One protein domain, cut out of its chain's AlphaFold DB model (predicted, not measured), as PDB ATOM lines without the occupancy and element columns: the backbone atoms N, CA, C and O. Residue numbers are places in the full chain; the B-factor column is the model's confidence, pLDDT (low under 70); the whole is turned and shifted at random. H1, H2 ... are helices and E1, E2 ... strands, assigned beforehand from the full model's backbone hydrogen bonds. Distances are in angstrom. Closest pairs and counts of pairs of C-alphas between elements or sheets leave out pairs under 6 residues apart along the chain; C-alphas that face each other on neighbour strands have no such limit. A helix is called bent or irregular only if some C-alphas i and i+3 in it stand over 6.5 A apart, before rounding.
ATOM      1  N   LEU A   3      15.491  16.175 -17.095       71.69
ATOM      2  CA  LEU A   3      16.091  17.139 -18.004       71.69
ATOM      3  C   LEU A   3      15.443  18.503 -17.754       71.69
ATOM      4  O   LEU A   3      14.235  18.587 -17.519       71.69
ATOM      5  N   VAL A   4      16.256  19.561 -17.757       57.16
ATOM      6  CA  VAL A   4      15.820  20.930 -17.424       57.16
ATOM      7  C   VAL A   4      14.778  21.444 -18.422       57.16
ATOM      8  O   VAL A   4      13.855  22.146 -18.026       57.16
ATOM      9  N   GLU A   5      14.892  21.048 -19.691       68.81
ATOM     10  CA  GLU A   5      14.038  21.545 -20.778       68.81
ATOM     11  C   GLU A   5      12.995  20.521 -21.253       68.81
ATOM     12  O   GLU A   5      11.925  20.910 -21.713       68.81
ATOM     13  N   SER A   6      13.264  19.220 -21.094       67.50
ATOM     14  CA  SER A   6      12.466  18.148 -21.720       67.50
ATOM     15  C   SER A   6      11.668  17.288 -20.734       67.50
ATOM     16  O   SER A   6      11.036  16.318 -21.141       67.50
ATOM     17  N   GLY A   7      11.687  17.610 -19.435       77.38
ATOM     18  CA  GLY A   7      11.000  16.805 -18.422       77.38
ATOM     19  C   GLY A   7      11.766  15.522 -18.049       77.38
ATOM     20  O   GLY A   7      12.998  15.506 -18.106       77.38
ATOM     21  N   PRO A   8      11.099  14.455 -17.581       81.88
ATOM     22  CA  PRO A   8      11.763  13.185 -17.288       81.88
ATOM     23  C   PRO A   8      12.406  12.571 -18.547       81.88
ATOM     24  O   PRO A   8      11.930  12.713 -19.667       81.88
ATOM     25  N   GLY A   9      13.521  11.878 -18.348       85.38
ATOM     26  CA  GLY A   9      14.283  11.189 -19.383       85.38
ATOM     27  C   GLY A   9      14.848   9.863 -18.885       85.38
ATOM     28  O   GLY A   9      14.998   9.631 -17.675       85.38
ATOM     29  N   GLN A  10      15.185   8.990 -19.825       86.25
ATOM     30  CA  GLN A  10      15.756   7.671 -19.575       86.25
ATOM     31  C   GLN A  10      17.287   7.748 -19.617       86.25
ATOM     32  O   GLN A  10      17.861   8.374 -20.504       86.25
ATOM     33  N   LEU A  11      17.965   7.133 -18.645       89.62
ATOM     34  CA  LEU A  11      19.430   7.105 -18.582       89.62
ATOM     35  C   LEU A  11      19.935   5.731 -19.016       89.62
ATOM     36  O   LEU A  11      19.565   4.722 -18.420       89.62
ATOM     37  N   VAL A  12      20.822   5.712 -20.007       89.62
ATOM     38  CA  VAL A  12      21.531   4.514 -20.460       89.62
ATOM     39  C   VAL A  12      23.012   4.692 -20.174       89.62
ATOM     40  O   VAL A  12      23.630   5.656 -20.620       89.62
ATOM     41  N   ALA A  13      23.588   3.745 -19.442       90.38
ATOM     42  CA  ALA A  13      25.025   3.666 -19.229       90.38
ATOM     43  C   ALA A  13      25.582   2.473 -20.009       90.38
ATOM     44  O   ALA A  13      25.206   1.327 -19.763       90.38
ATOM     45  N   LEU A  14      26.487   2.747 -20.944       89.75
ATOM     46  CA  LEU A  14      27.234   1.737 -21.676       89.75
ATOM     47  C   LEU A  14      28.650   1.666 -21.124       89.75
ATOM     48  O   LEU A  14      29.387   2.649 -21.153       89.75
ATOM     49  N   THR A  15      29.051   0.488 -20.656       90.25
ATOM     50  CA  THR A  15      30.413   0.249 -20.170       90.25
ATOM     51  C   THR A  15      31.193  -0.600 -21.171       90.25
ATOM     52  O   THR A  15      30.769  -1.694 -21.544       90.25
ATOM     53  N   TYR A  16      32.363  -0.118 -21.586       89.88
ATOM     54  CA  TYR A  16      33.280  -0.809 -22.486       89.88
ATOM     55  C   TYR A  16      34.718  -0.683 -21.977       89.88
ATOM     56  O   TYR A  16      35.292   0.400 -22.000       89.88
ATOM     57  N   ARG A  17      35.304  -1.799 -21.517       89.44
ATOM     58  CA  ARG A  17      36.712  -1.888 -21.072       89.44
ATOM     59  C   ARG A  17      37.153  -0.731 -20.153       89.44
ATOM     60  O   ARG A  17      38.189  -0.120 -20.360       89.44
ATOM     61  N   GLY A  18      36.336  -0.407 -19.150       83.75
ATOM     62  CA  GLY A  18      36.624   0.671 -18.193       83.75
ATOM     63  C   GLY A  18      36.196   2.075 -18.637       83.75
ATOM     64  O   GLY A  18      36.213   2.989 -17.820       83.75
ATOM     65  N   ILE A  19      35.737   2.251 -19.877       87.06
ATOM     66  CA  ILE A  19      35.094   3.483 -20.347       87.06
ATOM     67  C   ILE A  19      33.594   3.370 -20.097       87.06
ATOM     68  O   ILE A  19      32.974   2.389 -20.506       87.06
ATOM     69  N   MET A  20      33.002   4.369 -19.447       88.81
ATOM     70  CA  MET A  20      31.555   4.473 -19.286       88.81
ATOM     71  C   MET A  20      31.033   5.651 -20.102       88.81
ATOM     72  O   MET A  20      31.390   6.797 -19.843       88.81
ATOM     73  N   MET A  21      30.167   5.361 -21.063       86.50
ATOM     74  CA  MET A  21      29.414   6.354 -21.811       86.50
ATOM     75  C   MET A  21      28.015   6.452 -21.206       86.50
ATOM     76  O   MET A  21      27.300   5.452 -21.134       86.50
ATOM     77  N   VAL A  22      27.633   7.643 -20.750       88.62
ATOM     78  CA  VAL A  22      26.290   7.915 -20.227       88.62
ATOM     79  C   VAL A  22      25.530   8.716 -21.267       88.62
ATOM     80  O   VAL A  22      25.984   9.774 -21.693       88.62
ATOM     81  N   ILE A  23      24.379   8.198 -21.676       87.94
ATOM     82  CA  ILE A  23      23.508   8.798 -22.680       87.94
ATOM     83  C   ILE A  23      22.151   9.008 -22.027       87.94
ATOM     84  O   ILE A  23      21.633   8.119 -21.344       87.94
ATOM     85  N   ILE A  24      21.584  10.194 -22.221       88.62
ATOM     86  CA  ILE A  24      20.258  10.523 -21.719       88.62
ATOM     87  C   ILE A  24      19.320  10.640 -22.913       88.62
ATOM     88  O   ILE A  24      19.566  11.426 -23.823       88.62
ATOM     89  N   PHE A  25      18.262   9.844 -22.893       87.56
ATOM     90  CA  PHE A  25      17.186   9.858 -23.871       87.56
ATOM     91  C   PHE A  25      15.963  10.568 -23.288       87.56
ATOM     92  O   PHE A  25      15.754  10.572 -22.072       87.56
ATOM     93  N   GLU A  26      15.133  11.144 -24.153       87.75
ATOM     94  CA  GLU A  26      13.800  11.615 -23.768       87.75
ATOM     95  C   GLU A  26      12.943  10.448 -23.252       87.75
ATOM     96  O   GLU A  26      13.146   9.298 -23.647       87.75
ATOM     97  N   GLU A  27      11.971  10.711 -22.373       85.06
ATOM     98  CA  GLU A  27      11.088   9.659 -21.838       85.06
ATOM     99  C   GLU A  27      10.285   8.935 -22.930       85.06
ATOM    100  O   GLU A  27      10.008   7.742 -22.805       85.06
ATOM    101  N   SER A  28       9.963   9.640 -24.015       85.88
ATOM    102  CA  SER A  28       9.249   9.115 -25.183       85.88
ATOM    103  C   SER A  28      10.077   8.135 -26.025       85.88
ATOM    104  O   SER A  28       9.518   7.449 -26.884       85.88
ATOM    105  N   ALA A  29      11.396   8.058 -25.806       85.88
ATOM    106  CA  ALA A  29      12.270   7.190 -26.576       85.88
ATOM    107  C   ALA A  29      11.920   5.715 -26.337       85.88
ATOM    108  O   ALA A  29      11.925   5.215 -25.211       85.88
ATOM    109  N   GLN A  30      11.650   4.990 -27.422       88.94
ATOM    110  CA  GLN A  30      11.415   3.551 -27.366       88.94
ATOM    111  C   GLN A  30      12.753   2.808 -27.321       88.94
ATOM    112  O   GLN A  30      13.302   2.406 -28.347       88.94
ATOM    113  N   LEU A  31      13.298   2.658 -26.115       90.62
ATOM    114  CA  LEU A  31      14.516   1.894 -25.871       90.62
ATOM    115  C   LEU A  31      14.185   0.410 -25.691       90.62
ATOM    116  O   LEU A  31      13.810  -0.031 -24.604       90.62
ATOM    117  N   ASP A  32      14.342  -0.371 -26.756       91.75
ATOM    118  CA  ASP A  32      14.311  -1.832 -26.685       91.75
ATOM    119  C   ASP A  32      15.729  -2.435 -26.712       91.75
ATOM    120  O   ASP A  32      16.735  -1.757 -26.945       91.75
ATOM    121  N   ALA A  33      15.824  -3.745 -26.477       90.25
ATOM    122  CA  ALA A  33      17.107  -4.449 -26.470       90.25
ATOM    123  C   ALA A  33      17.860  -4.343 -27.812       90.25
ATOM    124  O   ALA A  33      19.090  -4.332 -27.832       90.25
ATOM    125  N   LYS A  34      17.142  -4.240 -28.936       93.00
ATOM    126  CA  LYS A  34      17.735  -4.180 -30.277       93.00
ATOM    127  C   LYS A  34      18.353  -2.812 -30.546       93.00
ATOM    128  O   LYS A  34      19.441  -2.741 -31.121       93.00
ATOM    129  N   VAL A  35      17.689  -1.741 -30.117       91.19
ATOM    130  CA  VAL A  35      18.195  -0.366 -30.165       91.19
ATOM    131  C   VAL A  35      19.442  -0.242 -29.296       91.19
ATOM    132  O   VAL A  35      20.456   0.265 -29.771       91.19
ATOM    133  N   LEU A  36      19.415  -0.766 -28.068       90.88
ATOM    134  CA  LEU A  36      20.570  -0.725 -27.165       90.88
ATOM    135  C   LEU A  36      21.773  -1.511 -27.708       90.88
ATOM    136  O   LEU A  36      22.907  -1.037 -27.622       90.88
ATOM    137  N   GLU A  37      21.550  -2.675 -28.321       91.00
ATOM    138  CA  GLU A  37      22.635  -3.458 -28.926       91.00
ATOM    139  C   GLU A  37      23.191  -2.782 -30.191       91.00
ATOM    140  O   GLU A  37      24.399  -2.788 -30.445       91.00
ATOM    141  N   SER A  38      22.319  -2.133 -30.965       89.88
ATOM    142  CA  SER A  38      22.708  -1.351 -32.142       89.88
ATOM    143  C   SER A  38      23.524  -0.119 -31.740       89.88
ATOM    144  O   SER A  38      24.565   0.142 -32.340       89.88
ATOM    145  N   LEU A  39      23.118   0.578 -30.675       89.50
ATOM    146  CA  LEU A  39      23.867   1.677 -30.064       89.50
ATOM    147  C   LEU A  39      25.240   1.203 -29.583       89.50
ATOM    148  O   LEU A  39      26.255   1.806 -29.920       89.50
ATOM    149  N   ARG A  40      25.299   0.074 -28.868       90.25
ATOM    150  CA  ARG A  40      26.569  -0.520 -28.435       90.25
ATOM    151  C   ARG A  40      27.487  -0.839 -29.601       90.25
ATOM    152  O   ARG A  40      28.686  -0.567 -29.533       90.25
ATOM    153  N   THR A  41      26.931  -1.406 -30.661       90.06
ATOM    154  CA  THR A  41      27.677  -1.734 -31.874       90.06
ATOM    155  C   THR A  41      28.205  -0.471 -32.549       90.06
ATOM    156  O   THR A  41      29.378  -0.436 -32.909       90.06
ATOM    157  N   ALA A  42      27.386   0.576 -32.662       88.31
ATOM    158  CA  ALA A  42      27.788   1.861 -33.228       88.31
ATOM    159  C   ALA A  42      28.896   2.534 -32.405       88.31
ATOM    160  O   ALA A  42      29.867   3.015 -32.968       88.31
ATOM    161  N   CYS A  43      28.814   2.503 -31.072       88.81
ATOM    162  CA  CYS A  43      29.842   3.098 -30.217       88.81
ATOM    163  C   CYS A  43      31.168   2.321 -30.229       88.81
ATOM    164  O   CYS A  43      32.215   2.891 -29.934       88.81
ATOM    165  N   THR A  44      31.148   1.012 -30.501       89.75
ATOM    166  CA  THR A  44      32.340   0.146 -30.397       89.75
ATOM    167  C   THR A  44      32.979  -0.202 -31.735       89.75
ATOM    168  O   THR A  44      34.106  -0.695 -31.741       89.75
ATOM    169  N   ARG A  45      32.303   0.049 -32.857       86.38
ATOM    170  CA  ARG A  45      32.863  -0.120 -34.202       86.38
ATOM    171  C   ARG A  45      33.204   1.239 -34.794       86.38
ATOM    172  O   ARG A  45      32.524   2.217 -34.513       86.38
ATOM    173  N   ALA A  46      34.237   1.282 -35.629       70.06
ATOM    174  CA  ALA A  46      34.599   2.484 -36.365       70.06
ATOM    175  C   ALA A  46      33.409   2.946 -37.224       70.06
ATOM    176  O   ALA A  46      32.905   2.191 -38.062       70.06
ATOM    177  N   SER A  47      32.946   4.171 -36.992       63.31
ATOM    178  CA  SER A  47      31.843   4.777 -37.733       63.31
ATOM    179  C   SER A  47      32.192   6.225 -38.081       63.31
ATOM    180  O   SER A  47      31.896   7.141 -37.318       63.31
ATOM    181  N   GLY A  48      32.818   6.429 -39.241       67.25
ATOM    182  CA  GLY A  48      33.074   7.759 -39.806       67.25
ATOM    183  C   GLY A  48      34.266   8.507 -39.197       67.25
ATOM    184  O   GLY A  48      35.266   7.894 -38.840       67.25
ATOM    185  N   ASP A  49      34.150   9.835 -39.106       69.50
ATOM    186  CA  ASP A  49      35.242  10.782 -38.804       69.50
ATOM    187  C   ASP A  49      35.678  10.834 -37.318       69.50
ATOM    188  O   ASP A  49      36.442  11.716 -36.924       69.50
ATOM    189  N   GLY A  50      35.202   9.915 -36.470       73.88
ATOM    190  CA  GLY A  50      35.486   9.881 -35.030       73.88
ATOM    191  C   GLY A  50      36.057   8.545 -34.545       73.88
ATOM    192  O   GLY A  50      35.891   7.514 -35.190       73.88
ATOM    193  N   LEU A  51      36.705   8.558 -33.373       80.62
ATOM    194  CA  LEU A  51      37.223   7.346 -32.730       80.62
ATOM    195  C   LEU A  51      36.092   6.560 -32.059       80.62
ATOM    196  O   LEU A  51      35.387   7.082 -31.192       80.62
ATOM    197  N   SER A  52      35.967   5.281 -32.399       90.06
ATOM    198  CA  SER A  52      35.130   4.345 -31.649       90.06
ATOM    199  C   SER A  52      35.712   4.061 -30.259       90.06
ATOM    200  O   SER A  52      36.902   4.248 -30.008       90.06
ATOM    201  N   LEU A  53      34.906   3.519 -29.341       89.69
ATOM    202  CA  LEU A  53      35.383   3.096 -28.017       89.69
ATOM    203  C   LEU A  53      36.492   2.033 -28.100       89.69
ATOM    204  O   LEU A  53      37.361   1.979 -27.228       89.69
ATOM    205  N   ALA A  54      36.481   1.200 -29.145       90.25
ATOM    206  CA  ALA A  54      37.520   0.205 -29.384       90.25
ATOM    207  C   ALA A  54      38.864   0.845 -29.766       90.25
ATOM    208  O   ALA A  54      39.905   0.356 -29.327       90.25
ATOM    209  N   GLU A  55      38.839   1.937 -30.531       90.25
ATOM    210  CA  GLU A  55      40.029   2.695 -30.940       90.25
ATOM    211  C   GLU A  55      40.498   3.660 -29.848       90.25
ATOM    212  O   GLU A  55      41.697   3.838 -29.652       90.25
ATOM    213  N   LEU A  56      39.567   4.235 -29.085       88.94
ATOM    214  CA  LEU A  56      39.867   5.145 -27.984       88.94
ATOM    215  C   LEU A  56      40.548   4.422 -26.817       88.94
ATOM    216  O   LEU A  56      41.506   4.937 -26.245       88.94
ATOM    217  N   HIS A  57      40.080   3.218 -26.470       90.62
ATOM    218  CA  HIS A  57      40.597   2.447 -25.338       90.62
ATOM    219  C   HIS A  57      42.134   2.314 -25.307       90.62
ATOM    220  O   HIS A  57      42.724   2.689 -24.294       90.62
ATOM    221  N   PRO A  58      42.821   1.810 -26.353       90.62
ATOM    222  CA  PRO A  58      44.279   1.672 -26.326       90.62
ATOM    223  C   PRO A  58      45.028   3.011 -26.240       90.62
ATOM    224  O   PRO A  58      46.172   3.015 -25.794       90.62
ATOM    225  N   LEU A  59      44.408   4.132 -26.626       89.31
ATOM    226  CA  LEU A  59      45.017   5.462 -26.534       89.31
ATOM    227  C   LEU A  59      44.976   6.011 -25.104       89.31
ATOM    228  O   LEU A  59      45.934   6.636 -24.655       89.31
ATOM    229  N   ILE A  60      43.881   5.760 -24.379       88.06
ATOM    230  CA  ILE A  60      43.666   6.334 -23.045       88.06
ATOM    231  C   ILE A  60      44.081   5.399 -21.908       88.06
ATOM    232  O   ILE A  60      44.519   5.872 -20.864       88.06
ATOM    233  N   ALA A  61      43.954   4.079 -22.079       88.56
ATOM    234  CA  ALA A  61      44.142   3.124 -20.988       88.56
ATOM    235  C   ALA A  61      45.566   3.138 -20.395       88.56
ATOM    236  O   ALA A  61      45.674   3.117 -19.166       88.56
ATOM    237  N   PRO A  62      46.655   3.232 -21.191       87.62
ATOM    238  CA  PRO A  62      48.008   3.317 -20.642       87.62
ATOM    239  C   PRO A  62      48.229   4.605 -19.845       87.62
ATOM    240  O   PRO A  62      48.738   4.555 -18.730       87.62
ATOM    241  N   GLN A  63      47.784   5.746 -20.385       83.94
ATOM    242  CA  GLN A  63      47.899   7.049 -19.721       83.94
ATOM    243  C   GLN A  63      47.095   7.074 -18.420       83.94
ATOM    244  O   GLN A  63      47.596   7.505 -17.387       83.94
ATOM    245  N   TYR A  64      45.864   6.559 -18.454       83.00
ATOM    246  CA  TYR A  64      45.022   6.434 -17.273       83.00
ATOM    247  C   TYR A  64      45.680   5.551 -16.212       83.00
ATOM    248  O   TYR A  64      45.760   5.955 -15.058       83.00
TER     249      TYR A  64
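What this domain is: This is residues 3 to 64 of the 186 residues of the protein "Hypothetical protein" of Polarella glacialis (UniProt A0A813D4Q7). A long two-stranded hairpin, E1 and E2, has helix H1 over one face and helix H2 beyond its turn end, in a loose arrangement. The 62 printed residues run E1, E2, H1, H2, an antiparallel sheet and two helices, class mixed. The radius of gyration of the C-alphas is 13.7 A; the elongated outline spans 39 by 24 by 21 A.

Where its parts are: E1, residues 7 to 16, begins at C-alpha (11.000, 16.805, -18.422) and spans 28.7 A. E2, residues 19 to 26, spans 23.0 A. H1, residues 33 to 44, spans 16.4 A. H2, residues 53 to 64, spans 14.8 A and ends at C-alpha (45.022, 6.434, -17.273); it is only just irregular, C-alphas 59 and 62 being 6.9 A apart.

How they stand to each other: In the hairpin, N 12 and O 23 are within hydrogen-bond range at 2.9 A; the strands' directions differ by 157 degrees. The closest C-alphas of E1 and H1, Leu 14 and Arg 40, are 7.2 A apart; those of E2 and H2, Ile 19 and His 57, 7.5 A. H1 and H2 only just touch, only at the corner, with 3 pairs of C-alphas within 8 A, the closest Thr 44 and Leu 53, 4.9 A. Every O i to N i+4 pair is within hydrogen-bond range in H1, 4 of 8 in H2.

The domain as a whole: C-alphas 28 and 62 are farthest apart, 39.5 A. The printed part has no cut and no long link. Residues 4 to 6 and 47 to 49 have pLDDT under 70.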